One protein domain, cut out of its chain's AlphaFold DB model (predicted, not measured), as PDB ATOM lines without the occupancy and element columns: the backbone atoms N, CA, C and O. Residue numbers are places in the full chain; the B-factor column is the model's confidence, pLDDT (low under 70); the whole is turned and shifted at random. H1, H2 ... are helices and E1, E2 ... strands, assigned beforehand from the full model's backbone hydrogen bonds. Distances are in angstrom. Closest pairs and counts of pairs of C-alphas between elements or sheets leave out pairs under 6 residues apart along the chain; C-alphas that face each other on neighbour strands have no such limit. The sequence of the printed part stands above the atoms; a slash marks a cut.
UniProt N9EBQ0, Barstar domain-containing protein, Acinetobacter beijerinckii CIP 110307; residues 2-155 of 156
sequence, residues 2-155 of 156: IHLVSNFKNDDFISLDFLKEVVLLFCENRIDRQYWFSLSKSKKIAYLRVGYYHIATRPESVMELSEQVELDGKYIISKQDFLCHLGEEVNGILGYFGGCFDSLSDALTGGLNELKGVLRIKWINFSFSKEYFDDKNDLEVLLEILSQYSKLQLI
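Overview. This is residues 2 to 155 of the 156 residues of the protein "Barstar domain-containing protein" of Acinetobacter beijerinckii CIP 110307 (UniProt N9EBQ0). A small wall of three parallel strands forms one end of the domain, and three helices follow it along the longest axis: H5 packs over E1, H4 lies side by side with H5, and H2 crosses H4. H8 and H6 run side by side, H8 grazing the sheet with its residues 143 to 149, H7 sits at the last residues of the strands, and H1 lies at the end far from the sheet. The printed part has 154 residues with eight named helices and three named strands, in the order H1 H2 H3 H4 E1 H5 H6 E2 H7 H8 E3; the sheet runs E1 E2 E3, and the class is mostly helix. The whole is compact and rounded, with a radius of gyration of the C-alphas of 15.0 A and spans of 42 by 33 by 27 A.

Arrangement. H1, residues 2 to 5, is close to but not clearly touching H4, residues 41 to 56; their closest C-alphas, of Leu 4 and Tyr 53, are 6.8 A apart. H2, residues 16 to 27, touches H4 with residues 18 to 23 alone, the same way at a steep tilt of 56 degrees; the closest C-alphas, of Leu 19 and Ala 46, are 6.3 A apart. H3, residues 35 to 38, only just touches H5, residues 79 to 91, with 3 pairs of C-alphas within 8 A, the closest those of Trp 36 and Cys 84 at 6.7 A. H5 is the hub, touching three helices. H4 touches H5 with residues 41 to 48 alone, the same way at a shallow tilt of 27 degrees, closest at the C-alphas of Lys 44 and Gln 80, 6.2 A. E1, residues 68 to 72, is the parallel neighbour of E2, residues 120 to 124, with N 71 and O 122 2.8 A apart, within hydrogen-bond range. H5 is on the sheet over E1, at a height over the sheet of 9.3 A. H6, residues 101 to 109, touches H8, residues 136 to 149, the same way at a shallow tilt of 15 degrees, with the closest C-alphas, of Leu 108 and Tyr 149, 5.9 A apart. H7, residues 126 to 132, only grazes the sheet with residues 126 to 129, and H8 with residues 143 to 149. E2 is the parallel neighbour of E3, residues 151 to 154, with N 123 and O 153 within hydrogen-bond range at 2.8 A. E1, H5 H6, E2 and E2, H7 H8, E3 are strand-helix-strand units, parallel neighbour strands with helices between, each with a right-handed crossover. Every O i to N i+4 pair is within hydrogen-bond range in H2, H4, H5, H6, H7 and H8; H1 and H3 are too short for one, and each has 0 of 1 O i to N i+3 pairs within range.

Along the chain. H1 begins at C-alpha 2, (-16.678, -2.022, -17.766). H2 is 16.9 A long, H4 22.7 A, H5 18.0 A and H8 20.1 A. E3 ends at C-alpha 154, (-0.289, -40.419, -11.407).

Size, cuts and confidence. The two C-alphas farthest apart, of Ile 2 and Ser 127, are 43.9 A apart. The printed part has no cut, and the link from H4 to E1, 11 residues, is long. The mean pLDDT of the printed part is 89.4; residues 2 to 15 are under 70.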
ATOM      1  N   ILE A   2     -15.468  -2.360 -18.557       38.78
ATOM      2  CA  ILE A   2     -16.678  -2.022 -17.766       38.78
ATOM      3  C   ILE A   2     -17.515  -3.256 -17.360       38.78
ATOM      4  O   ILE A   2     -17.992  -3.312 -16.232       38.78
ATOM      5  N   HIS A   3     -17.621  -4.280 -18.214       43.78
ATOM      6  CA  HIS A   3     -18.444  -5.470 -17.934       43.78
ATOM      7  C   HIS A   3     -17.843  -6.478 -16.937       43.78
ATOM      8  O   HIS A   3     -18.591  -7.209 -16.298       43.78
ATOM      9  N   LEU A   4     -16.515  -6.520 -16.776       43.00
ATOM     10  CA  LEU A   4     -15.857  -7.425 -15.819       43.00
ATOM     11  C   LEU A   4     -15.937  -6.881 -14.386       43.00
ATOM     12  O   LEU A   4     -16.099  -7.642 -13.441       43.00
ATOM     13  N   VAL A   5     -15.872  -5.556 -14.225       48.97
ATOM     14  CA  VAL A   5     -15.848  -4.896 -12.910       48.97
ATOM     15  C   VAL A   5     -17.249  -4.777 -12.293       48.97
ATOM     16  O   VAL A   5     -17.374  -4.747 -11.072       48.97
ATOM     17  N   SER A   6     -18.314  -4.749 -13.103       49.91
ATOM     18  CA  SER A   6     -19.695  -4.558 -12.631       49.91
ATOM     19  C   SER A   6     -20.322  -5.778 -11.942       49.91
ATOM     20  O   SER A   6     -21.364  -5.636 -11.308       49.91
ATOM     21  N   ASN A   7     -19.717  -6.966 -12.061       49.41
ATOM     22  CA  ASN A   7     -20.322  -8.232 -11.621       49.41
ATOM     23  C   ASN A   7     -19.825  -8.734 -10.254       49.41
ATOM     24  O   ASN A   7     -20.291  -9.768  -9.771       49.41
ATOM     25  N   PHE A   8     -18.915  -8.012  -9.599       51.72
ATOM     26  CA  PHE A   8     -18.421  -8.385  -8.277       51.72
ATOM     27  C   PHE A   8     -19.413  -7.956  -7.184       51.72
ATOM     28  O   PHE A   8     -19.441  -6.797  -6.773       51.72
ATOM     29  N   LYS A   9     -20.241  -8.891  -6.701       47.84
ATOM     30  CA  LYS A   9     -20.978  -8.732  -5.434       47.84
ATOM     31  C   LYS A   9     -20.047  -9.001  -4.245       47.84
ATOM     32  O   LYS A   9     -19.240  -9.930  -4.316       47.84
ATOM     33  N   ASN A  10     -20.203  -8.181  -3.198       45.09
ATOM     34  CA  ASN A  10     -19.482  -8.154  -1.913       45.09
ATOM     35  C   ASN A  10     -19.682  -9.423  -1.059       45.09
ATOM     36  O   ASN A  10     -20.054  -9.323   0.104       45.09
ATOM     37  N   ASP A  11     -19.439 -10.596  -1.623       45.41
ATOM     38  CA  ASP A  11     -19.396 -11.832  -0.853       45.41
ATOM     39  C   ASP A  11     -17.966 -12.373  -0.853       45.41
ATOM     40  O   ASP A  11     -17.340 -12.541  -1.910       45.41
ATOM     41  N   ASP A  12     -17.514 -12.585   0.383       47.31
ATOM     42  CA  ASP A  12     -16.223 -13.036   0.895       47.31
ATOM     43  C   ASP A  12     -15.084 -12.010   0.930       47.31
ATOM     44  O   ASP A  12     -14.889 -11.218   0.015       47.31
ATOM     45  N   PHE A  13     -14.343 -12.041   2.047       54.22
ATOM     46  CA  PHE A  13     -13.247 -11.174   2.524       54.22
ATOM     47  C   PHE A  13     -12.014 -11.093   1.590       54.22
ATOM     48  O   PHE A  13     -10.859 -11.124   2.019       54.22
ATOM     49  N   ILE A  14     -12.231 -10.985   0.289       61.34
ATOM     50  CA  ILE A  14     -11.225 -10.678  -0.709       61.34
ATOM     51  C   ILE A  14     -11.516  -9.261  -1.172       61.34
ATOM     52  O   ILE A  14     -12.615  -8.960  -1.636       61.34
ATOM     53  N   SER A  15     -10.539  -8.365  -1.015       68.56
ATOM     54  CA  SER A  15     -10.734  -6.983  -1.425       68.56
ATOM     55  C   SER A  15     -11.082  -6.939  -2.912       68.56
ATOM     56  O   SER A  15     -10.392  -7.517  -3.756       68.56
ATOM     57  N   LEU A  16     -12.148  -6.207  -3.240       78.06
ATOM     58  CA  LEU A  16     -12.479  -5.819  -4.611       78.06
ATOM     59  C   LEU A  16     -11.248  -5.245  -5.341       78.06
ATOM     60  O   LEU A  16     -11.123  -5.367  -6.557       78.06
ATOM     61  N   ASP A  17     -10.325  -4.655  -4.583       84.44
ATOM     62  CA  ASP A  17      -9.048  -4.144  -5.062       84.44
ATOM     63  C   ASP A  17      -8.153  -5.237  -5.653       84.44
ATOM     64  O   ASP A  17      -7.607  -5.026  -6.731       84.44
ATOM     65  N   PHE A  18      -8.054  -6.419  -5.034       88.56
ATOM     66  CA  PHE A  18      -7.234  -7.503  -5.584       88.56
ATOM     67  C   PHE A  18      -7.828  -8.069  -6.882       88.56
ATOM     68  O   PHE A  18      -7.103  -8.353  -7.831       88.56
ATOM     69  N   LEU A  19      -9.157  -8.173  -6.971       88.31
ATOM     70  CA  LEU A  19      -9.826  -8.590  -8.209       88.31
ATOM     71  C   LEU A  19      -9.533  -7.607  -9.355       88.31
ATOM     72  O   LEU A  19      -9.202  -8.024 -10.465       88.31
ATOM     73  N   LYS A  20      -9.605  -6.298  -9.076       88.56
ATOM     74  CA  LYS A  20      -9.252  -5.244 -10.040       88.56
ATOM     75  C   LYS A  20      -7.774  -5.288 -10.420       88.56
ATOM     76  O   LYS A  20      -7.463  -5.138 -11.598       88.56
ATOM     77  N   GLU A  21      -6.886  -5.502  -9.452       92.69
ATOM     78  CA  GLU A  21      -5.443  -5.621  -9.673       92.69
ATOM     79  C   GLU A  21      -5.129  -6.740 -10.671       92.69
ATOM     80  O   GLU A  21      -4.465  -6.488 -11.673       92.69
ATOM     81  N   VAL A  22      -5.667  -7.944 -10.455       93.81
ATOM     82  CA  VAL A  22      -5.448  -9.089 -11.355       93.81
ATOM     83  C   VAL A  22      -5.933  -8.779 -12.774       93.81
ATOM     84  O   VAL A  22      -5.223  -9.047 -13.742       93.81
ATOM     85  N   VAL A  23      -7.111  -8.163 -12.920       92.06
ATOM     86  CA  VAL A  23      -7.634  -7.768 -14.240       92.06
ATOM     87  C   VAL A  23      -6.717  -6.749 -14.926       92.06
ATOM     88  O   VAL A  23      -6.444  -6.888 -16.117       92.06
ATOM     89  N   LEU A  24      -6.225  -5.745 -14.195       94.00
ATOM     90  CA  LEU A  24      -5.311  -4.735 -14.738       94.00
ATOM     91  C   LEU A  24      -3.988  -5.360 -15.185       94.00
ATOM     92  O   LEU A  24      -3.569  -5.138 -16.319       94.00
ATOM     93  N   LEU A  25      -3.372  -6.190 -14.338       94.94
ATOM     94  CA  LEU A  25      -2.130  -6.887 -14.671       94.94
ATOM     95  C   LEU A  25      -2.296  -7.761 -15.917       94.94
ATOM     96  O   LEU A  25      -1.416  -7.772 -16.775       94.94
ATOM     97  N   PHE A  26      -3.425  -8.457 -16.054       92.31
ATOM     98  CA  PHE A  26      -3.700  -9.262 -17.241       92.31
ATOM     99  C   PHE A  26      -3.833  -8.411 -18.506       92.31
ATOM    100  O   PHE A  26      -3.194  -8.707 -19.510       92.31
ATOM    101  N   CYS A  27      -4.603  -7.318 -18.455       90.56
ATOM    102  CA  CYS A  27      -4.749  -6.400 -19.589       90.56
ATOM    103  C   CYS A  27      -3.422  -5.749 -20.013       90.56
ATOM    104  O   CYS A  27      -3.255  -5.407 -21.182       90.56
ATOM    105  N   GLU A  28      -2.488  -5.581 -19.078       95.56
ATOM    106  CA  GLU A  28      -1.147  -5.051 -19.328       95.56
ATOM    107  C   GLU A  28      -0.136  -6.129 -19.769       95.56
ATOM    108  O   GLU A  28       1.029  -5.802 -19.985       95.56
ATOM    109  N   ASN A  29      -0.553  -7.394 -19.925       93.88
ATOM    110  CA  ASN A  29       0.323  -8.547 -20.188       93.88
ATOM    111  C   ASN A  29       1.427  -8.723 -19.126       93.88
ATOM    112  O   ASN A  29       2.577  -9.019 -19.443       93.88
ATOM    113  N   ARG A  30       1.078  -8.507 -17.855       95.56
ATOM    114  CA  ARG A  30       1.977  -8.606 -16.688       95.56
ATOM    115  C   ARG A  30       1.673  -9.809 -15.794       95.56
ATOM    116  O   ARG A  30       2.141  -9.865 -14.659       95.56
ATOM    117  N   ILE A  31       0.849 -10.734 -16.279       94.12
ATOM    118  CA  ILE A  31       0.605 -12.027 -15.646       94.12
ATOM    119  C   ILE A  31       1.240 -13.083 -16.537       94.12
ATOM    120  O   ILE A  31       0.815 -13.251 -17.677       94.12
ATOM    121  N   ASP A  32       2.223 -13.788 -15.990       94.25
ATOM    122  CA  ASP A  32       2.830 -14.964 -16.607       94.25
ATOM    123  C   ASP A  32       2.149 -16.251 -16.117       94.25
ATOM    124  O   ASP A  32       1.352 -16.234 -15.168       94.25
ATOM    125  N   ARG A  33       2.483 -17.387 -16.749       94.00
ATOM    126  CA  ARG A  33       2.057 -18.704 -16.255       94.00
ATOM    127  C   ARG A  33       2.470 -18.893 -14.798       94.00
ATOM    128  O   ARG A  33       3.541 -18.449 -14.385       94.00
ATOM    129  N   GLN A  34       1.631 -19.588 -14.041       95.19
ATOM    130  CA  GLN A  34       1.830 -19.889 -12.626       95.19
ATOM    131  C   GLN A  34       1.873 -18.652 -11.719       95.19
ATOM    132  O   GLN A  34       2.268 -18.761 -10.559       95.19
ATOM    133  N   TYR A  35       1.395 -17.482 -12.171       96.31
ATOM    134  CA  TYR A  35       1.227 -16.300 -11.308       96.31
ATOM    135  C   TYR A  35       0.456 -16.621 -10.016       96.31
ATOM    136  O   TYR A  35       0.739 -16.085  -8.944       96.31
ATOM    137  N   TRP A  36      -0.512 -17.534 -10.109       96.38
ATOM    138  CA  TRP A  36      -1.299 -18.004  -8.978       96.38
ATOM    139  C   TRP A  36      -0.456 -18.685  -7.888       96.38
ATOM    140  O   TRP A  36      -0.860 -18.660  -6.728       96.38
ATOM    141  N   PHE A  37       0.714 -19.248  -8.208       95.38
ATOM    142  CA  PHE A  37       1.513 -20.063  -7.288       95.38
ATOM    143  C   PHE A  37       1.948 -19.283  -6.041       95.38
ATOM    144  O   PHE A  37       1.784 -19.768  -4.917       95.38
ATOM    145  N   SER A  38       2.395 -18.034  -6.214       91.75
ATOM    146  CA  SER A  38       2.836 -17.167  -5.111       91.75
ATOM    147  C   SER A  38       1.693 -16.521  -4.320       91.75
ATOM    148  O   SER A  38       1.939 -15.801  -3.349       91.75
ATOM    149  N   LEU A  39       0.439 -16.711  -4.737       94.25
ATOM    150  CA  LEU A  39      -0.711 -16.111  -4.070       94.25
ATOM    151  C   LEU A  39      -1.054 -16.848  -2.769       94.25
ATOM    152  O   LEU A  39      -0.917 -18.067  -2.646       94.25
ATOM    153  N   SER A  40      -1.591 -16.107  -1.796       91.94
ATOM    154  CA  SER A  40      -2.225 -16.714  -0.623       91.94
ATOM    155  C   SER A  40      -3.466 -17.520  -1.027       91.94
ATOM    156  O   SER A  40      -4.070 -17.271  -2.070       91.94
ATOM    157  N   LYS A  41      -3.919 -18.433  -0.159       89.88
ATOM    158  CA  LYS A  41      -5.134 -19.243  -0.379       89.88
ATOM    159  C   LYS A  41      -6.361 -18.385  -0.734       89.88
ATOM    160  O   LYS A  41      -7.052 -18.674  -1.705       89.88
ATOM    161  N   SER A  42      -6.584 -17.279  -0.019       89.12
ATOM    162  CA  SER A  42      -7.672 -16.331  -0.315       89.12
ATOM    163  C   SER A  42      -7.506 -15.630  -1.667       89.12
ATOM    164  O   SER A  42      -8.471 -15.480  -2.412       89.12
ATOM    165  N   LYS A  43      -6.279 -15.246  -2.033       93.94
ATOM    166  CA  LYS A  43      -5.995 -14.640  -3.339       93.94
ATOM    167  C   LYS A  43      -6.132 -15.645  -4.490       93.94
ATOM    168  O   LYS A  43      -6.590 -15.246  -5.553       93.94
ATOM    169  N   LYS A  44      -5.839 -16.934  -4.286       95.62
ATOM    170  CA  LYS A  44      -6.108 -18.000  -5.274       95.62
ATOM    171  C   LYS A  44      -7.604 -18.163  -5.546       95.62
ATOM    172  O   LYS A  44      -8.007 -18.242  -6.700       95.62
ATOM    173  N   ILE A  45      -8.444 -18.104  -4.509       92.94
ATOM    174  CA  ILE A  45      -9.911 -18.094  -4.673       92.94
ATOM    175  C   ILE A  45     -10.352 -16.889  -5.520       92.94
ATOM    176  O   ILE A  45     -11.155 -17.032  -6.440       92.94
ATOM    177  N   ALA A  46      -9.788 -15.707  -5.263       91.88
ATOM    178  CA  ALA A  46     -10.063 -14.526  -6.081       91.88
ATOM    179  C   ALA A  46      -9.596 -14.687  -7.529       91.88
ATOM    180  O   ALA A  46     -10.322 -14.320  -8.446       91.88
ATOM    181  N   TYR A  47      -8.395 -15.231  -7.728       95.69
ATOM    182  CA  TYR A  47      -7.829 -15.493  -9.046       95.69
ATOM    183  C   TYR A  47      -8.746 -16.418  -9.857       95.69
ATOM    184  O   TYR A  47      -9.109 -16.080 -10.981       95.69
ATOM    185  N   LEU A  48      -9.235 -17.506  -9.248       95.62
ATOM    186  CA  LEU A  48     -10.238 -18.397  -9.843       95.62
ATOM    187  C   LEU A  48     -11.548 -17.664 -10.162       95.62
ATOM    188  O   LEU A  48     -12.134 -17.893 -11.217       95.62
ATOM    189  N   ARG A  49     -11.993 -16.741  -9.300       93.12
ATOM    190  CA  ARG A  49     -13.188 -15.920  -9.556       93.12
ATOM    191  C   ARG A  49     -12.998 -14.974 -10.743       93.12
ATOM    192  O   ARG A  49     -13.925 -14.813 -11.534       93.12
ATOM    193  N   VAL A  50     -11.818 -14.371 -10.900       93.69
ATOM    194  CA  VAL A  50     -11.485 -13.594 -12.108       93.69
ATOM    195  C   VAL A  50     -11.474 -14.507 -13.332       93.69
ATOM    196  O   VAL A  50     -12.082 -14.150 -14.338       93.69
ATOM    197  N   GLY A  51     -10.864 -15.692 -13.231       94.00
ATOM    198  CA  GLY A  51     -10.846 -16.689 -14.302       94.00
ATOM    199  C   GLY A  51     -12.248 -17.114 -14.744       94.00
ATOM    200  O   GLY A  51     -12.536 -17.133 -15.937       94.00
ATOM    201  N   TYR A  52     -13.163 -17.351 -13.800       93.38
ATOM    202  CA  TYR A  52     -14.566 -17.648 -14.100       93.38
ATOM    203  C   TYR A  52     -15.200 -16.568 -14.985       93.38
ATOM    204  O   TYR A  52     -15.761 -16.882 -16.033       93.38
ATOM    205  N   TYR A  53     -15.078 -15.289 -14.611       90.69
ATOM    206  CA  TYR A  53     -15.645 -14.201 -15.415       90.69
ATOM    207  C   TYR A  53     -14.899 -13.981 -16.734       90.69
ATOM    208  O   TYR A  53     -15.526 -13.633 -17.735       90.69
ATOM    209  N   HIS A  54     -13.579 -14.174 -16.749       89.06
ATOM    210  CA  HIS A  54     -12.772 -14.103 -17.964       89.06
ATOM    211  C   HIS A  54     -13.280 -15.109 -18.998       89.06
ATOM    212  O   HIS A  54     -13.556 -14.731 -20.135       89.06
ATOM    213  N   ILE A  55     -13.499 -16.354 -18.582       88.12
ATOM    214  CA  ILE A  55     -13.983 -17.403 -19.472       88.12
ATOM    215  C   ILE A  55     -15.466 -17.229 -19.818       88.12
ATOM    216  O   ILE A  55     -15.817 -17.278 -20.992       88.12
ATOM    217  N   ALA A  56     -16.328 -16.902 -18.851       87.50
ATOM    218  CA  ALA A  56     -17.758 -16.683 -19.098       87.50
ATOM    219  C   ALA A  56     -18.060 -15.501 -20.046       87.50
ATOM    220  O   ALA A  56     -19.174 -15.387 -20.553       87.50
ATOM    221  N   THR A  57     -17.096 -14.601 -20.270       85.81
ATOM    222  CA  THR A  57     -17.225 -13.463 -21.198       85.81
ATOM    223  C   THR A  57     -16.408 -13.624 -22.482       85.81
ATOM    224  O   THR A  57     -16.465 -12.754 -23.356       85.81
ATOM    225  N   ARG A  58     -15.664 -14.728 -22.626       83.06
ATOM    226  CA  ARG A  58     -14.871 -15.039 -23.816       83.06
ATOM    227  C   ARG A  58     -15.798 -15.550 -24.930       83.06
ATOM    228  O   ARG A  58     -16.619 -16.427 -24.675       83.06
ATOM    229  N   PRO A  59     -15.688 -15.042 -26.171       81.12
ATOM    230  CA  PRO A  59     -16.436 -15.607 -27.292       81.12
ATOM    231  C   PRO A  59     -16.070 -17.081 -27.518       81.12
ATOM    232  O   PRO A  59     -14.890 -17.429 -27.497       81.12
ATOM    233  N   GLU A  60     -17.052 -17.939 -27.808       74.81
ATOM    234  CA  GLU A  60     -16.803 -19.367 -28.084       74.81
ATOM    235  C   GLU A  60     -15.795 -19.589 -29.217       74.81
ATOM    236  O   GLU A  60     -14.974 -20.501 -29.154       74.81
ATOM    237  N   SER A  61     -15.804 -18.714 -30.226       70.44
ATOM    238  CA  SER A  61     -14.920 -18.786 -31.394       70.44
ATOM    239  C   SER A  61     -13.432 -18.672 -31.073       70.44
ATOM    240  O   SER A  61     -12.610 -18.987 -31.931       70.44
ATOM    241  N   VAL A  62     -13.080 -18.209 -29.874       72.12
ATOM    242  CA  VAL A  62     -11.691 -18.091 -29.437       72.12
ATOM    243  C   VAL A  62     -11.352 -19.069 -28.317       72.12
ATOM    244  O   VAL A  62     -10.260 -18.954 -27.782       72.12
ATOM    245  N   MET A  63     -12.236 -19.989 -27.907       70.75
ATOM    246  CA  MET A  63     -11.919 -20.988 -26.876       70.75
ATOM    247  C   MET A  63     -11.078 -22.131 -27.455       70.75
ATOM    248  O   MET A  63     -11.573 -22.981 -28.190       70.75
ATOM    249  N   GLU A  64      -9.800 -22.164 -27.086       78.12
ATOM    250  CA  GLU A  64      -8.892 -23.279 -27.365       78.12
ATOM    251  C   GLU A  64      -8.641 -24.026 -26.056       78.12
ATOM    252  O   GLU A  64      -7.747 -23.674 -25.289       78.12
ATOM    253  N   LEU A  65      -9.496 -25.012 -25.771       86.38
ATOM    254  CA  LEU A  65      -9.393 -25.841 -24.573       86.38
ATOM    255  C   LEU A  65      -8.398 -26.979 -24.803       86.38
ATOM    256  O   LEU A  65      -8.462 -27.662 -25.829       86.38
ATOM    257  N   SER A  66      -7.529 -27.235 -23.825       91.19
ATOM    258  CA  SER A  66      -6.713 -28.447 -23.830       91.19
ATOM    259  C   SER A  66      -7.434 -29.607 -23.145       91.19
ATOM    260  O   SER A  66      -7.755 -29.558 -21.961       91.19
ATOM    261  N   GLU A  67      -7.629 -30.705 -23.873       92.06
ATOM    262  CA  GLU A  67      -8.121 -31.973 -23.314       92.06
ATOM    263  C   GLU A  67      -6.989 -32.872 -22.787       92.06
ATOM    264  O   GLU A  67      -7.239 -33.999 -22.350       92.06
ATOM    265  N   GLN A  68      -5.736 -32.432 -22.912       95.94
ATOM    266  CA  GLN A  68      -4.555 -33.136 -22.415       95.94
ATOM    267  C   GLN A  68      -3.710 -32.165 -21.611       95.94
ATOM    268  O   GLN A  68      -3.108 -31.252 -22.173       95.94
ATOM    269  N   VAL A  69      -3.666 -32.376 -20.305       97.56
ATOM    270  CA  VAL A  69      -2.956 -31.486 -19.390       97.56
ATOM    271  C   VAL A  69      -1.941 -32.259 -18.571       97.56
ATOM    272  O   VAL A  69      -2.141 -33.430 -18.229       97.56
ATOM    273  N   GLU A  70      -0.845 -31.581 -18.265       98.38
ATOM    274  CA  GLU A  70       0.184 -32.060 -17.359       98.38
ATOM    275  C   GLU A  70       0.227 -31.142 -16.142       98.38
ATOM    276  O   GLU A  70       0.423 -29.937 -16.264       98.38
ATOM    277  N   LEU A  71       0.007 -31.719 -14.968       98.50
ATOM    278  CA  LEU A  71       0.010 -31.026 -13.691       98.50
ATOM    279  C   LEU A  71       1.252 -31.455 -12.917       98.50
ATOM    280  O   LEU A  71       1.386 -32.619 -12.544       98.50
ATOM    281  N   ASP A  72       2.162 -30.519 -12.669       98.38
ATOM    282  CA  ASP A  72       3.339 -30.774 -11.843       98.38
ATOM    283  C   ASP A  72       3.007 -30.612 -10.356       98.38
ATOM    284  O   ASP A  72       2.702 -29.520  -9.866       98.38
ATOM    285  N   GLY A  73       3.091 -31.728  -9.633       98.06
ATOM    286  CA  GLY A  73       2.792 -31.827  -8.217       98.06
ATOM    287  C   GLY A  73       3.682 -30.975  -7.314       98.06
ATOM    288  O   GLY A  73       3.272 -30.635  -6.203       98.06
ATOM    289  N   LYS A  74       4.844 -30.518  -7.796       97.12
ATOM    290  CA  LYS A  74       5.687 -29.554  -7.067       97.12
ATOM    291  C   LYS A  74       4.997 -28.212  -6.828       97.12
ATOM    292  O   LYS A  74       5.353 -27.512  -5.882       97.12
ATOM    293  N   TYR A  75       4.007 -27.867  -7.651       97.38
ATOM    294  CA  TYR A  75       3.217 -26.645  -7.498       97.38
ATOM    295  C   TYR A  75       1.870 -26.874  -6.814       97.38
ATOM    296  O   TYR A  75       1.148 -25.909  -6.577       97.38
ATOM    297  N   ILE A  76       1.519 -28.124  -6.497       98.00
ATOM    298  CA  ILE A  76       0.204 -28.487  -5.973       98.00
ATOM    299  C   ILE A  76       0.352 -29.043  -4.561       98.00
ATOM    300  O   ILE A  76       0.651 -30.223  -4.374       98.00
ATOM    301  N   ILE A  77       0.100 -28.188  -3.570       96.69
ATOM    302  CA  ILE A  77       0.092 -28.563  -2.147       96.69
ATOM    303  C   ILE A  77      -1.249 -28.256  -1.470       96.69
ATOM    304  O   ILE A  77      -1.374 -28.375  -0.258       96.69
ATOM    305  N   SER A  78      -2.254 -27.834  -2.236       97.75
ATOM    306  CA  SER A  78      -3.602 -27.566  -1.743       97.75
ATOM    307  C   SER A  78      -4.637 -27.694  -2.854       97.75
ATOM    308  O   SER A  78      -4.317 -27.650  -4.047       97.75
ATOM    309  N   LYS A  79      -5.915 -27.772  -2.468       98.12
ATOM    310  CA  LYS A  79      -7.045 -27.739  -3.408       98.12
ATOM    311  C   LYS A  79      -7.006 -26.519  -4.327       98.12
ATOM    312  O   LYS A  79      -7.253 -26.640  -5.522       98.12
ATOM    313  N   GLN A  80      -6.713 -25.338  -3.785       97.81
ATOM    314  CA  GLN A  80      -6.675 -24.110  -4.577       97.81
ATOM    315  C   GLN A  80      -5.527 -24.116  -5.587       97.81
ATOM    316  O   GLN A  80      -5.722 -23.610  -6.689       97.81
ATOM    317  N   ASP A  81      -4.374 -24.698  -5.245       98.38
ATOM    318  CA  ASP A  81      -3.277 -24.864  -6.204       98.38
ATOM    319  C   ASP A  81      -3.696 -25.768  -7.357       98.38
ATOM    320  O   ASP A  81      -3.526 -25.402  -8.516       98.38
ATOM    321  N   PHE A  82      -4.314 -26.911  -7.037       98.62
ATOM    322  CA  PHE A  82      -4.813 -27.845  -8.040       98.62
ATOM    323  C   PHE A  82      -5.791 -27.162  -9.003       98.62
ATOM    324  O   PHE A  82      -5.616 -27.239 -10.217       98.62
ATOM    325  N   LEU A  83      -6.798 -26.460  -8.473       98.56
ATOM    326  CA  LEU A  83      -7.823 -25.802  -9.288       98.56
ATOM    327  C   LEU A  83      -7.243 -24.674 -10.155       98.56
ATOM    328  O   LEU A  83      -7.650 -24.527 -11.307       98.56
ATOM    329  N   CYS A  84      -6.282 -23.894  -9.636       98.50
ATOM    330  CA  CYS A  84      -5.607 -22.861 -10.429       98.50
ATOM    331  C   CYS A  84      -4.758 -23.479 -11.542       98.50
ATOM    332  O   CYS A  84      -4.851 -23.035 -12.685       98.50
ATOM    333  N   HIS A  85      -3.971 -24.510 -11.218       98.50
ATOM    334  CA  HIS A  85      -3.091 -25.168 -12.181       98.50
ATOM    335  C   HIS A  85      -3.891 -25.847 -13.294       98.50
ATOM    336  O   HIS A  85      -3.650 -25.619 -14.475       98.50
ATOM    337  N   LEU A  86      -4.932 -26.599 -12.924       98.31
ATOM    338  CA  LEU A  86      -5.835 -27.228 -13.883       98.31
ATOM    339  C   LEU A  86      -6.530 -26.196 -14.775       98.31
ATOM    340  O   LEU A  86      -6.576 -26.363 -15.992       98.31
ATOM    341  N   GLY A  87      -7.057 -25.124 -14.177       96.81
ATOM    342  CA  GLY A  87      -7.665 -24.029 -14.922       96.81
ATOM    343  C   GLY A  87      -6.705 -23.453 -15.959       96.81
ATOM    344  O   GLY A  87      -7.090 -23.308 -17.120       96.81
ATOM    345  N   GLU A  88      -5.463 -23.177 -15.558       97.12
ATOM    346  CA  GLU A  88      -4.434 -22.609 -16.427       97.12
ATOM    347  C   GLU A  88      -3.996 -23.555 -17.551       97.12
ATOM    348  O   GLU A  88      -3.876 -23.121 -18.697       97.12
ATOM    349  N   GLU A  89      -3.819 -24.847 -17.278       97.31
ATOM    350  CA  GLU A  89      -3.432 -25.809 -18.317       97.31
ATOM    351  C   GLU A  89      -4.565 -26.108 -19.308       97.31
ATOM    352  O   GLU A  89      -4.301 -26.364 -20.485       97.31
ATOM    353  N   VAL A  90      -5.830 -26.034 -18.879       95.38
ATOM    354  CA  VAL A  90      -6.973 -26.220 -19.790       95.38
ATOM    355  C   VAL A  90      -7.260 -24.956 -20.607       95.38
ATOM    356  O   VAL A  90      -7.549 -25.067 -21.796       95.38
ATOM    357  N   ASN A  91      -7.212 -23.769 -19.992       93.44
ATOM    358  CA  ASN A  91      -7.748 -22.527 -20.574       93.44
ATOM    359  C   ASN A  91      -6.712 -21.408 -20.813       93.44
ATOM    360  O   ASN A  91      -7.069 -20.347 -21.340       93.44
ATOM    361  N   GLY A  92      -5.448 -21.622 -20.446       93.31
ATOM    362  CA  GLY A  92      -4.391 -20.609 -20.469       93.31
ATOM    363  C   GLY A  92      -4.402 -19.699 -19.236       93.31
ATOM    364  O   GLY A  92      -5.105 -19.947 -18.265       93.31
ATOM    365  N   ILE A  93      -3.618 -18.619 -19.266       93.81
ATOM    366  CA  ILE A  93      -3.521 -17.647 -18.160       93.81
ATOM    367  C   ILE A  93      -4.914 -17.099 -17.794       93.81
ATOM    368  O   ILE A  93      -5.715 -16.790 -18.679       93.81
ATOM    369  N   LEU A  94      -5.195 -16.966 -16.489       93.19
ATOM    370  CA  LEU A  94      -6.546 -16.726 -15.949       93.19
ATOM    371  C   LEU A  94      -7.568 -17.781 -16.393       93.19
ATOM    372  O   LEU A  94      -8.750 -17.488 -16.595       93.19
ATOM    373  N   GLY A  95      -7.101 -19.007 -16.572       94.25
ATOM    374  CA  GLY A  95      -7.933 -20.142 -16.893       94.25
ATOM    375  C   GLY A  95      -8.765 -20.590 -15.700       94.25
ATOM    376  O   GLY A  95      -8.386 -20.425 -14.539       94.25
ATOM    377  N   TYR A  96      -9.932 -21.153 -15.996       95.38
ATOM    378  CA  TYR A  96     -10.873 -21.631 -14.995       95.38
ATOM    379  C   TYR A  96     -11.436 -22.981 -15.417       95.38
ATOM    380  O   TYR A  96     -11.934 -23.126 -16.529       95.38
ATOM    381  N   PHE A  97     -11.392 -23.961 -14.521       95.94
ATOM    382  CA  PHE A  97     -11.996 -25.276 -14.733       95.94
ATOM    383  C   PHE A  97     -12.599 -25.791 -13.413       95.94
ATOM    384  O   PHE A  97     -12.298 -26.882 -12.942       95.94
ATOM    385  N   GLY A  98     -13.396 -24.928 -12.770       95.00
ATOM    386  CA  GLY A  98     -13.953 -25.137 -11.430       95.00
ATOM    387  C   GLY A  98     -13.235 -24.325 -10.342       95.00
ATOM    388  O   GLY A  98     -12.012 -24.202 -10.334       95.00
ATOM    389  N   GLY A  99     -14.003 -23.744  -9.416       94.31
ATOM    390  CA  GLY A  99     -13.521 -23.001  -8.241       94.31
ATOM    391  C   GLY A  99     -13.703 -23.744  -6.909       94.31
ATOM    392  O   GLY A  99     -13.172 -23.328  -5.880       94.31
ATOM    393  N   CYS A 100     -14.440 -24.852  -6.934       95.75
ATOM    394  CA  CYS A 100     -14.689 -25.791  -5.842       95.75
ATOM    395  C   CYS A 100     -14.972 -27.197  -6.411       95.75
ATOM    396  O   CYS A 100     -15.063 -27.357  -7.628       95.75
ATOM    397  N   PHE A 101     -15.148 -28.201  -5.546       97.31
ATOM    398  CA  PHE A 101     -15.407 -29.588  -5.957       97.31
ATOM    399  C   PHE A 101     -16.672 -29.770  -6.798       97.31
ATOM    400  O   PHE A 101     -16.619 -30.470  -7.810       97.31
ATOM    401  N   ASP A 102     -17.764 -29.095  -6.439       95.06
ATOM    402  CA  ASP A 102     -19.015 -29.168  -7.202       95.06
ATOM    403  C   ASP A 102     -18.799 -28.620  -8.615       95.06
ATOM    404  O   ASP A 102     -19.000 -29.316  -9.602       95.06
ATOM    405  N   SER A 103     -18.237 -27.412  -8.719       94.88
ATOM    406  CA  SER A 103     -17.963 -26.793 -10.021       94.88
ATOM    407  C   SER A 103     -16.889 -27.513 -10.852       94.88
ATOM    408  O   SER A 103     -16.881 -27.373 -12.071       94.88
ATOM    409  N   LEU A 104     -15.975 -28.257 -10.216       96.69
ATOM    410  CA  LEU A 104     -15.013 -29.123 -10.906       96.69
ATOM    411  C   LEU A 104     -15.735 -30.334 -11.506       96.69
ATOM    412  O   LEU A 104     -15.510 -30.670 -12.666       96.69
ATOM    413  N   SER A 105     -16.618 -30.962 -10.729       95.25
ATOM    414  CA  SER A 105     -17.438 -32.088 -11.187       95.25
ATOM    415  C   SER A 105     -18.354 -31.667 -12.336       95.25
ATOM    416  O   SER A 105     -18.407 -32.352 -13.357       95.25
ATOM    417  N   ASP A 106     -18.993 -30.499 -12.222       93.38
ATOM    418  CA  ASP A 106     -19.797 -29.909 -13.295       93.38
ATOM    419  C   ASP A 106     -18.951 -29.695 -14.560       93.38
ATOM    420  O   ASP A 106     -19.328 -30.141 -15.641       93.38
ATOM    421  N   ALA A 107     -17.773 -29.068 -14.448       93.25
ATOM    422  CA  ALA A 107     -16.895 -28.821 -15.597       93.25
ATOM    423  C   ALA A 107     -16.453 -30.121 -16.299       93.25
ATOM    424  O   ALA A 107     -16.389 -30.176 -17.527       93.25
ATOM    425  N   LEU A 108     -16.206 -31.192 -15.539       93.94
ATOM    426  CA  LEU A 108     -15.835 -32.507 -16.076       93.94
ATOM    427  C   LEU A 108     -17.001 -33.257 -16.744       93.94
ATOM    428  O   LEU A 108     -16.756 -34.220 -17.472       93.94
ATOM    429  N   THR A 109     -18.249 -32.846 -16.512       90.69
ATOM    430  CA  THR A 109     -19.458 -33.561 -16.961       90.69
ATOM    431  C   THR A 109     -20.345 -32.764 -17.922       90.69
ATOM    432  O   THR A 109     -21.438 -33.220 -18.255       90.69
ATOM    433  N   GLY A 110     -19.870 -31.617 -18.422       82.38
ATOM    434  CA  GLY A 110     -20.576 -30.807 -19.427       82.38
ATOM    435  C   GLY A 110     -21.095 -29.453 -18.930       82.38
ATOM    436  O   GLY A 110     -22.029 -28.897 -19.501       82.38
ATOM    437  N   GLY A 111     -20.527 -28.923 -17.845       80.88
ATOM    438  CA  GLY A 111     -20.795 -27.574 -17.346       80.88
ATOM    439  C   GLY A 111     -20.121 -26.469 -18.172       80.88
ATOM    440  O   GLY A 111     -19.796 -26.631 -19.346       80.88
ATOM    441  N   LEU A 112     -19.885 -25.310 -17.545       72.25
ATOM    442  CA  LEU A 112     -19.088 -24.245 -18.168       72.25
ATOM    443  C   LEU A 112     -17.705 -24.807 -18.545       72.25
ATOM    444  O   LEU A 112     -17.050 -25.404 -17.694       72.25
ATOM    445  N   ASN A 113     -17.257 -24.564 -19.779       72.69
ATOM    446  CA  ASN A 113     -16.053 -25.163 -20.381       72.69
ATOM    447  C   ASN A 113     -16.190 -26.639 -20.753       72.69
ATOM    448  O   ASN A 113     -15.220 -27.387 -20.647       72.69
ATOM    449  N   GLU A 114     -17.376 -27.040 -21.221       80.62
ATOM    450  CA  GLU A 114     -17.611 -28.364 -21.794       80.62
ATOM    451  C   GLU A 114     -16.519 -28.724 -22.815       80.62
ATOM    452  O   GLU A 114     -16.342 -28.087 -23.860       80.62
ATOM    453  N   LEU A 115     -15.765 -29.769 -22.482       82.81
ATOM    454  CA  LEU A 115     -14.792 -30.375 -23.378       82.81
ATOM    455  C   LEU A 115     -15.528 -31.264 -24.381       82.81
ATOM    456  O   LEU A 115     -16.493 -31.945 -24.039       82.81
ATOM    457  N   LYS A 116     -15.036 -31.324 -25.623       83.00
ATOM    458  CA  LYS A 116     -15.616 -32.209 -26.650       83.00
ATOM    459  C   LYS A 116     -15.350 -33.688 -26.354       83.00
ATOM    460  O   LYS A 116     -16.049 -34.557 -26.878       83.00
ATOM    461  N   GLY A 117     -14.334 -33.980 -25.548       85.56
ATOM    462  CA  GLY A 117     -13.980 -35.316 -25.099       85.56
ATOM    463  C   GLY A 117     -13.583 -35.370 -23.625       85.56
ATOM    464  O   GLY A 117     -13.604 -34.386 -22.897       85.56
ATOM    465  N   VAL A 118     -13.185 -36.564 -23.185       91.38
ATOM    466  CA  VAL A 118     -12.756 -36.798 -21.798       91.38
ATOM    467  C   VAL A 118     -11.394 -36.152 -21.542       91.38
ATOM    468  O   VAL A 118     -10.423 -36.460 -22.252       91.38
ATOM    469  N   LEU A 119     -11.310 -35.341 -20.484       96.50
ATOM    470  CA  LEU A 119     -10.066 -34.733 -20.018       96.50
ATOM    471  C   LEU A 119      -9.043 -35.806 -19.624       96.50
ATOM    472  O   LEU A 119      -9.348 -36.739 -18.877       96.50
ATOM    473  N   ARG A 120      -7.817 -35.680 -20.130       97.88
ATOM    474  CA  ARG A 120      -6.680 -36.546 -19.805       97.88
ATOM    475  C   ARG A 120      -5.689 -35.757 -18.963       97.88
ATOM    476  O   ARG A 120      -5.144 -34.765 -19.439       97.88
ATOM    477  N   ILE A 121      -5.455 -36.218 -17.740       98.62
ATOM    478  CA  ILE A 121      -4.598 -35.551 -16.760       98.62
ATOM    479  C   ILE A 121      -3.400 -36.444 -16.474       98.62
ATOM    480  O   ILE A 121      -3.562 -37.580 -16.022       98.62
ATOM    481  N   LYS A 122      -2.198 -35.917 -16.694       98.69
ATOM    482  CA  LYS A 122      -0.960 -36.477 -16.150       98.69
ATOM    483  C   LYS A 122      -0.551 -35.651 -14.943       98.69
ATOM    484  O   LYS A 122      -0.188 -34.494 -15.102       98.69
ATOM    485  N   TRP A 123      -0.611 -36.226 -13.755       98.62
ATOM    486  CA  TRP A 123      -0.121 -35.591 -12.539       98.62
ATOM    487  C   TRP A 123       1.286 -36.118 -12.256       98.62
ATOM    488  O   TRP A 123       1.443 -37.223 -11.736       98.62
ATOM    489  N   ILE A 124       2.298 -35.357 -12.673       98.81
ATOM    490  CA  ILE A 124       3.716 -35.698 -12.493       98.81
ATOM    491  C   ILE A 124       4.213 -35.225 -11.126       98.81
ATOM    492  O   ILE A 124       3.635 -34.304 -10.550       98.81
ATOM    493  N   ASN A 125       5.290 -35.823 -10.609       98.62
ATOM    494  CA  ASN A 125       5.776 -35.580  -9.246       98.62
ATOM    495  C   ASN A 125       4.652 -35.735  -8.197       98.62
ATOM    496  O   ASN A 125       4.574 -34.962  -7.235       98.62
ATOM    497  N   PHE A 126       3.740 -36.692  -8.396       98.62
ATOM    498  CA  PHE A 126       2.541 -36.829  -7.569       98.62
ATOM    499  C   PHE A 126       2.874 -37.123  -6.103       98.62
ATOM    500  O   PHE A 126       2.209 -36.600  -5.207       98.62
ATOM    501  N   SER A 127       3.925 -37.897  -5.836       98.50
ATOM    502  CA  SER A 127       4.390 -38.179  -4.477       98.50
ATOM    503  C   SER A 127       4.718 -36.902  -3.703       98.50
ATOM    504  O   SER A 127       4.421 -36.842  -2.511       98.50
ATOM    505  N   PHE A 128       5.216 -35.850  -4.369       98.50
ATOM    506  CA  PHE A 128       5.436 -34.549  -3.731       98.50
ATOM    507  C   PHE A 128       4.111 -33.922  -3.284       98.50
ATOM    508  O   PHE A 128       3.955 -33.589  -2.110       98.50
ATOM    509  N   SER A 129       3.125 -33.819  -4.184       97.88
ATOM    510  CA  SER A 129       1.787 -33.342  -3.812       97.88
ATOM    511  C   SER A 129       1.210 -34.170  -2.679       97.88
ATOM    512  O   SER A 129       0.741 -33.618  -1.692       97.88
ATOM    513  N   LYS A 130       1.271 -35.498  -2.786       98.38
ATOM    514  CA  LYS A 130       0.715 -36.413  -1.792       98.38
ATOM    515  C   LYS A 130       1.331 -36.205  -0.414       98.38
ATOM    516  O   LYS A 130       0.595 -36.208   0.573       98.38
ATOM    517  N   GLU A 131       2.642 -36.013  -0.333       98.31
ATOM    518  CA  GLU A 131       3.347 -35.748   0.921       98.31
ATOM    519  C   GLU A 131       2.940 -34.390   1.508       98.31
ATOM    520  O   GLU A 131       2.476 -34.331   2.652       98.31
ATOM    521  N   TYR A 132       3.000 -33.324   0.706       97.81
ATOM    522  CA  TYR A 132       2.875 -31.941   1.181       97.81
ATOM    523  C   TYR A 132       1.466 -31.339   1.113       97.81
ATOM    524  O   TYR A 132       1.286 -30.209   1.561       97.81
ATOM    525  N   PHE A 133       0.468 -32.067   0.599       98.31
ATOM    526  CA  PHE A 133      -0.907 -31.567   0.526       98.31
ATOM    527  C   PHE A 133      -1.427 -31.157   1.909       98.31
ATOM    528  O   PHE A 133      -1.342 -31.968   2.840       98.31
ATOM    529  N   ASP A 134      -1.965 -29.941   2.012       96.31
ATOM    530  CA  ASP A 134      -2.378 -29.293   3.262       96.31
ATOM    531  C   ASP A 134      -3.537 -30.020   3.957       96.31
ATOM    532  O   ASP A 134      -3.524 -30.170   5.180       96.31
ATOM    533  N   ASP A 135      -4.498 -30.515   3.180       97.25
ATOM    534  CA  ASP A 135      -5.637 -31.298   3.651       97.25
ATOM    535  C   ASP A 135      -5.750 -32.626   2.883       97.25
ATOM    536  O   ASP A 135      -5.989 -32.669   1.674       97.25
ATOM    537  N   LYS A 136      -5.571 -33.746   3.596       97.19
ATOM    538  CA  LYS A 136      -5.611 -35.085   2.991       97.19
ATOM    539  C   LYS A 136      -7.013 -35.494   2.543       97.19
ATOM    540  O   LYS A 136      -7.114 -36.203   1.548       97.19
ATOM    541  N   ASN A 137      -8.066 -35.004   3.197       98.19
ATOM    542  CA  ASN A 137      -9.436 -35.272   2.763       98.19
ATOM    543  C   ASN A 137      -9.715 -34.560   1.435       98.19
ATOM    544  O   ASN A 137     -10.296 -35.152   0.532       98.19
ATOM    545  N   ASP A 138      -9.255 -33.312   1.285       98.31
ATOM    546  CA  ASP A 138      -9.378 -32.589   0.012       98.31
ATOM    547  C   ASP A 138      -8.648 -33.338  -1.123       98.31
ATOM    548  O   ASP A 138      -9.170 -33.427  -2.234       98.31
ATOM    549  N   LEU A 139      -7.462 -33.898  -0.852       98.56
ATOM    550  CA  LEU A 139      -6.731 -34.718  -1.825       98.56
ATOM    551  C   LEU A 139      -7.498 -35.995  -2.196       98.56
ATOM    552  O   LEU A 139      -7.586 -36.324  -3.376       98.56
ATOM    553  N   GLU A 140      -8.051 -36.711  -1.217       98.56
ATOM    554  CA  GLU A 140      -8.851 -37.919  -1.459       98.56
ATOM    555  C   GLU A 140     -10.078 -37.617  -2.330       98.56
ATOM    556  O   GLU A 140     -10.290 -38.295  -3.336       98.56
ATOM    557  N   VAL A 141     -10.811 -36.545  -2.017       98.62
ATOM    558  CA  VAL A 141     -11.974 -36.102  -2.802       98.62
ATOM    559  C   VAL A 141     -11.572 -35.703  -4.225       98.62
ATOM    560  O   VAL A 141     -12.263 -36.064  -5.179       98.62
ATOM    561  N   LEU A 142     -10.441 -35.007  -4.409       98.44
ATOM    562  CA  LEU A 142      -9.919 -34.722  -5.752       98.44
ATOM    563  C   LEU A 142      -9.669 -36.013  -6.527       98.44
ATOM    564  O   LEU A 142     -10.125 -36.146  -7.659       98.44
ATOM    565  N   LEU A 143      -8.960 -36.971  -5.935       98.62
ATOM    566  CA  LEU A 143      -8.649 -38.230  -6.608       98.62
ATOM    567  C   LEU A 143      -9.915 -39.011  -6.972       98.62
ATOM    568  O   LEU A 143      -9.957 -39.594  -8.057       98.62
ATOM    569  N   GLU A 144     -10.940 -38.994  -6.120       98.62
ATOM    570  CA  GLU A 144     -12.241 -39.610  -6.395       98.62
ATOM    571  C   GLU A 144     -12.926 -38.964  -7.609       98.62
ATOM    572  O   GLU A 144     -13.193 -39.652  -8.599       98.62
ATOM    573  N   ILE A 145     -13.114 -37.638  -7.587       98.25
ATOM    574  CA  ILE A 145     -13.734 -36.875  -8.686       98.25
ATOM    575  C   ILE A 145     -12.984 -37.121 -10.001       98.25
ATOM    576  O   ILE A 145     -13.587 -37.439 -11.030       98.25
ATOM    577  N   LEU A 146     -11.655 -37.001  -9.981       98.06
ATOM    578  CA  LEU A 146     -10.834 -37.138 -11.181       98.06
ATOM    579  C   LEU A 146     -10.837 -38.571 -11.717       98.06
ATOM    580  O   LEU A 146     -10.867 -38.754 -12.933       98.06
ATOM    581  N   SER A 147     -10.830 -39.582 -10.848       97.31
ATOM    582  CA  SER A 147     -10.894 -40.985 -11.279       97.31
ATOM    583  C   SER A 147     -12.253 -41.340 -11.882       97.31
ATOM    584  O   SER A 147     -12.323 -42.205 -12.756       97.31
ATOM    585  N   GLN A 148     -13.322 -40.679 -11.435       97.00
ATOM    586  CA  GLN A 148     -14.671 -40.913 -11.938       97.00
ATOM    587  C   GLN A 148     -14.930 -40.221 -13.283       97.00
ATOM    588  O   GLN A 148     -15.531 -40.827 -14.173       97.00
ATOM    589  N   TYR A 149     -14.491 -38.970 -13.440       96.12
ATOM    590  CA  TYR A 149     -14.905 -38.120 -14.566       96.12
ATOM    591  C   TYR A 149     -13.775 -37.743 -15.536       96.12
ATOM    592  O   TYR A 149     -14.006 -37.034 -16.514       96.12
ATOM    593  N   SER A 150     -12.547 -38.217 -15.313       96.62
ATOM    594  CA  SER A 150     -11.403 -37.949 -16.191       96.62
ATOM    595  C   SER A 150     -10.554 -39.203 -16.424       96.62
ATOM    596  O   SER A 150     -10.774 -40.262 -15.837       96.62
ATOM    597  N   LYS A 151      -9.552 -39.101 -17.299       97.94
ATOM    598  CA  LYS A 151      -8.480 -40.096 -17.418       97.94
ATOM    599  C   LYS A 151      -7.256 -39.599 -16.657       97.94
ATOM    600  O   LYS A 151      -6.426 -38.891 -17.231       97.94
ATOM    601  N   LEU A 152      -7.158 -39.981 -15.388       98.44
ATOM    602  CA  LEU A 152      -6.060 -39.612 -14.498       98.44
ATOM    603  C   LEU A 152      -4.886 -40.599 -14.597       98.44
ATOM    604  O   LEU A 152      -5.069 -41.814 -14.538       98.44
ATOM    605  N   GLN A 153      -3.671 -40.068 -14.711       98.56
ATOM    606  CA  GLN A 153      -2.412 -40.801 -14.582       98.56
ATOM    607  C   GLN A 153      -1.559 -40.130 -13.507       98.56
ATOM    608  O   GLN A 153      -1.246 -38.950 -13.628       98.56
ATOM    609  N   LEU A 154      -1.181 -40.880 -12.474       98.56
ATOM    610  CA  LEU A 154      -0.289 -40.419 -11.407       98.56
ATOM    611  C   LEU A 154       1.130 -40.919 -11.708       98.56
ATOM    612  O   LEU A 154       1.308 -42.110 -11.967       98.56
ATOM    613  N   ILE A 155       2.109 -40.014 -11.732       98.19
ATOM    614  CA  ILE A 155       3.486 -40.269 -12.182       98.19
ATOM    615  C   ILE A 155       4.469 -39.651 -11.176       98.19
ATOM    616  O   ILE A 155       4.234 -38.547 -10.684       98.19
TER     617      ILE A 155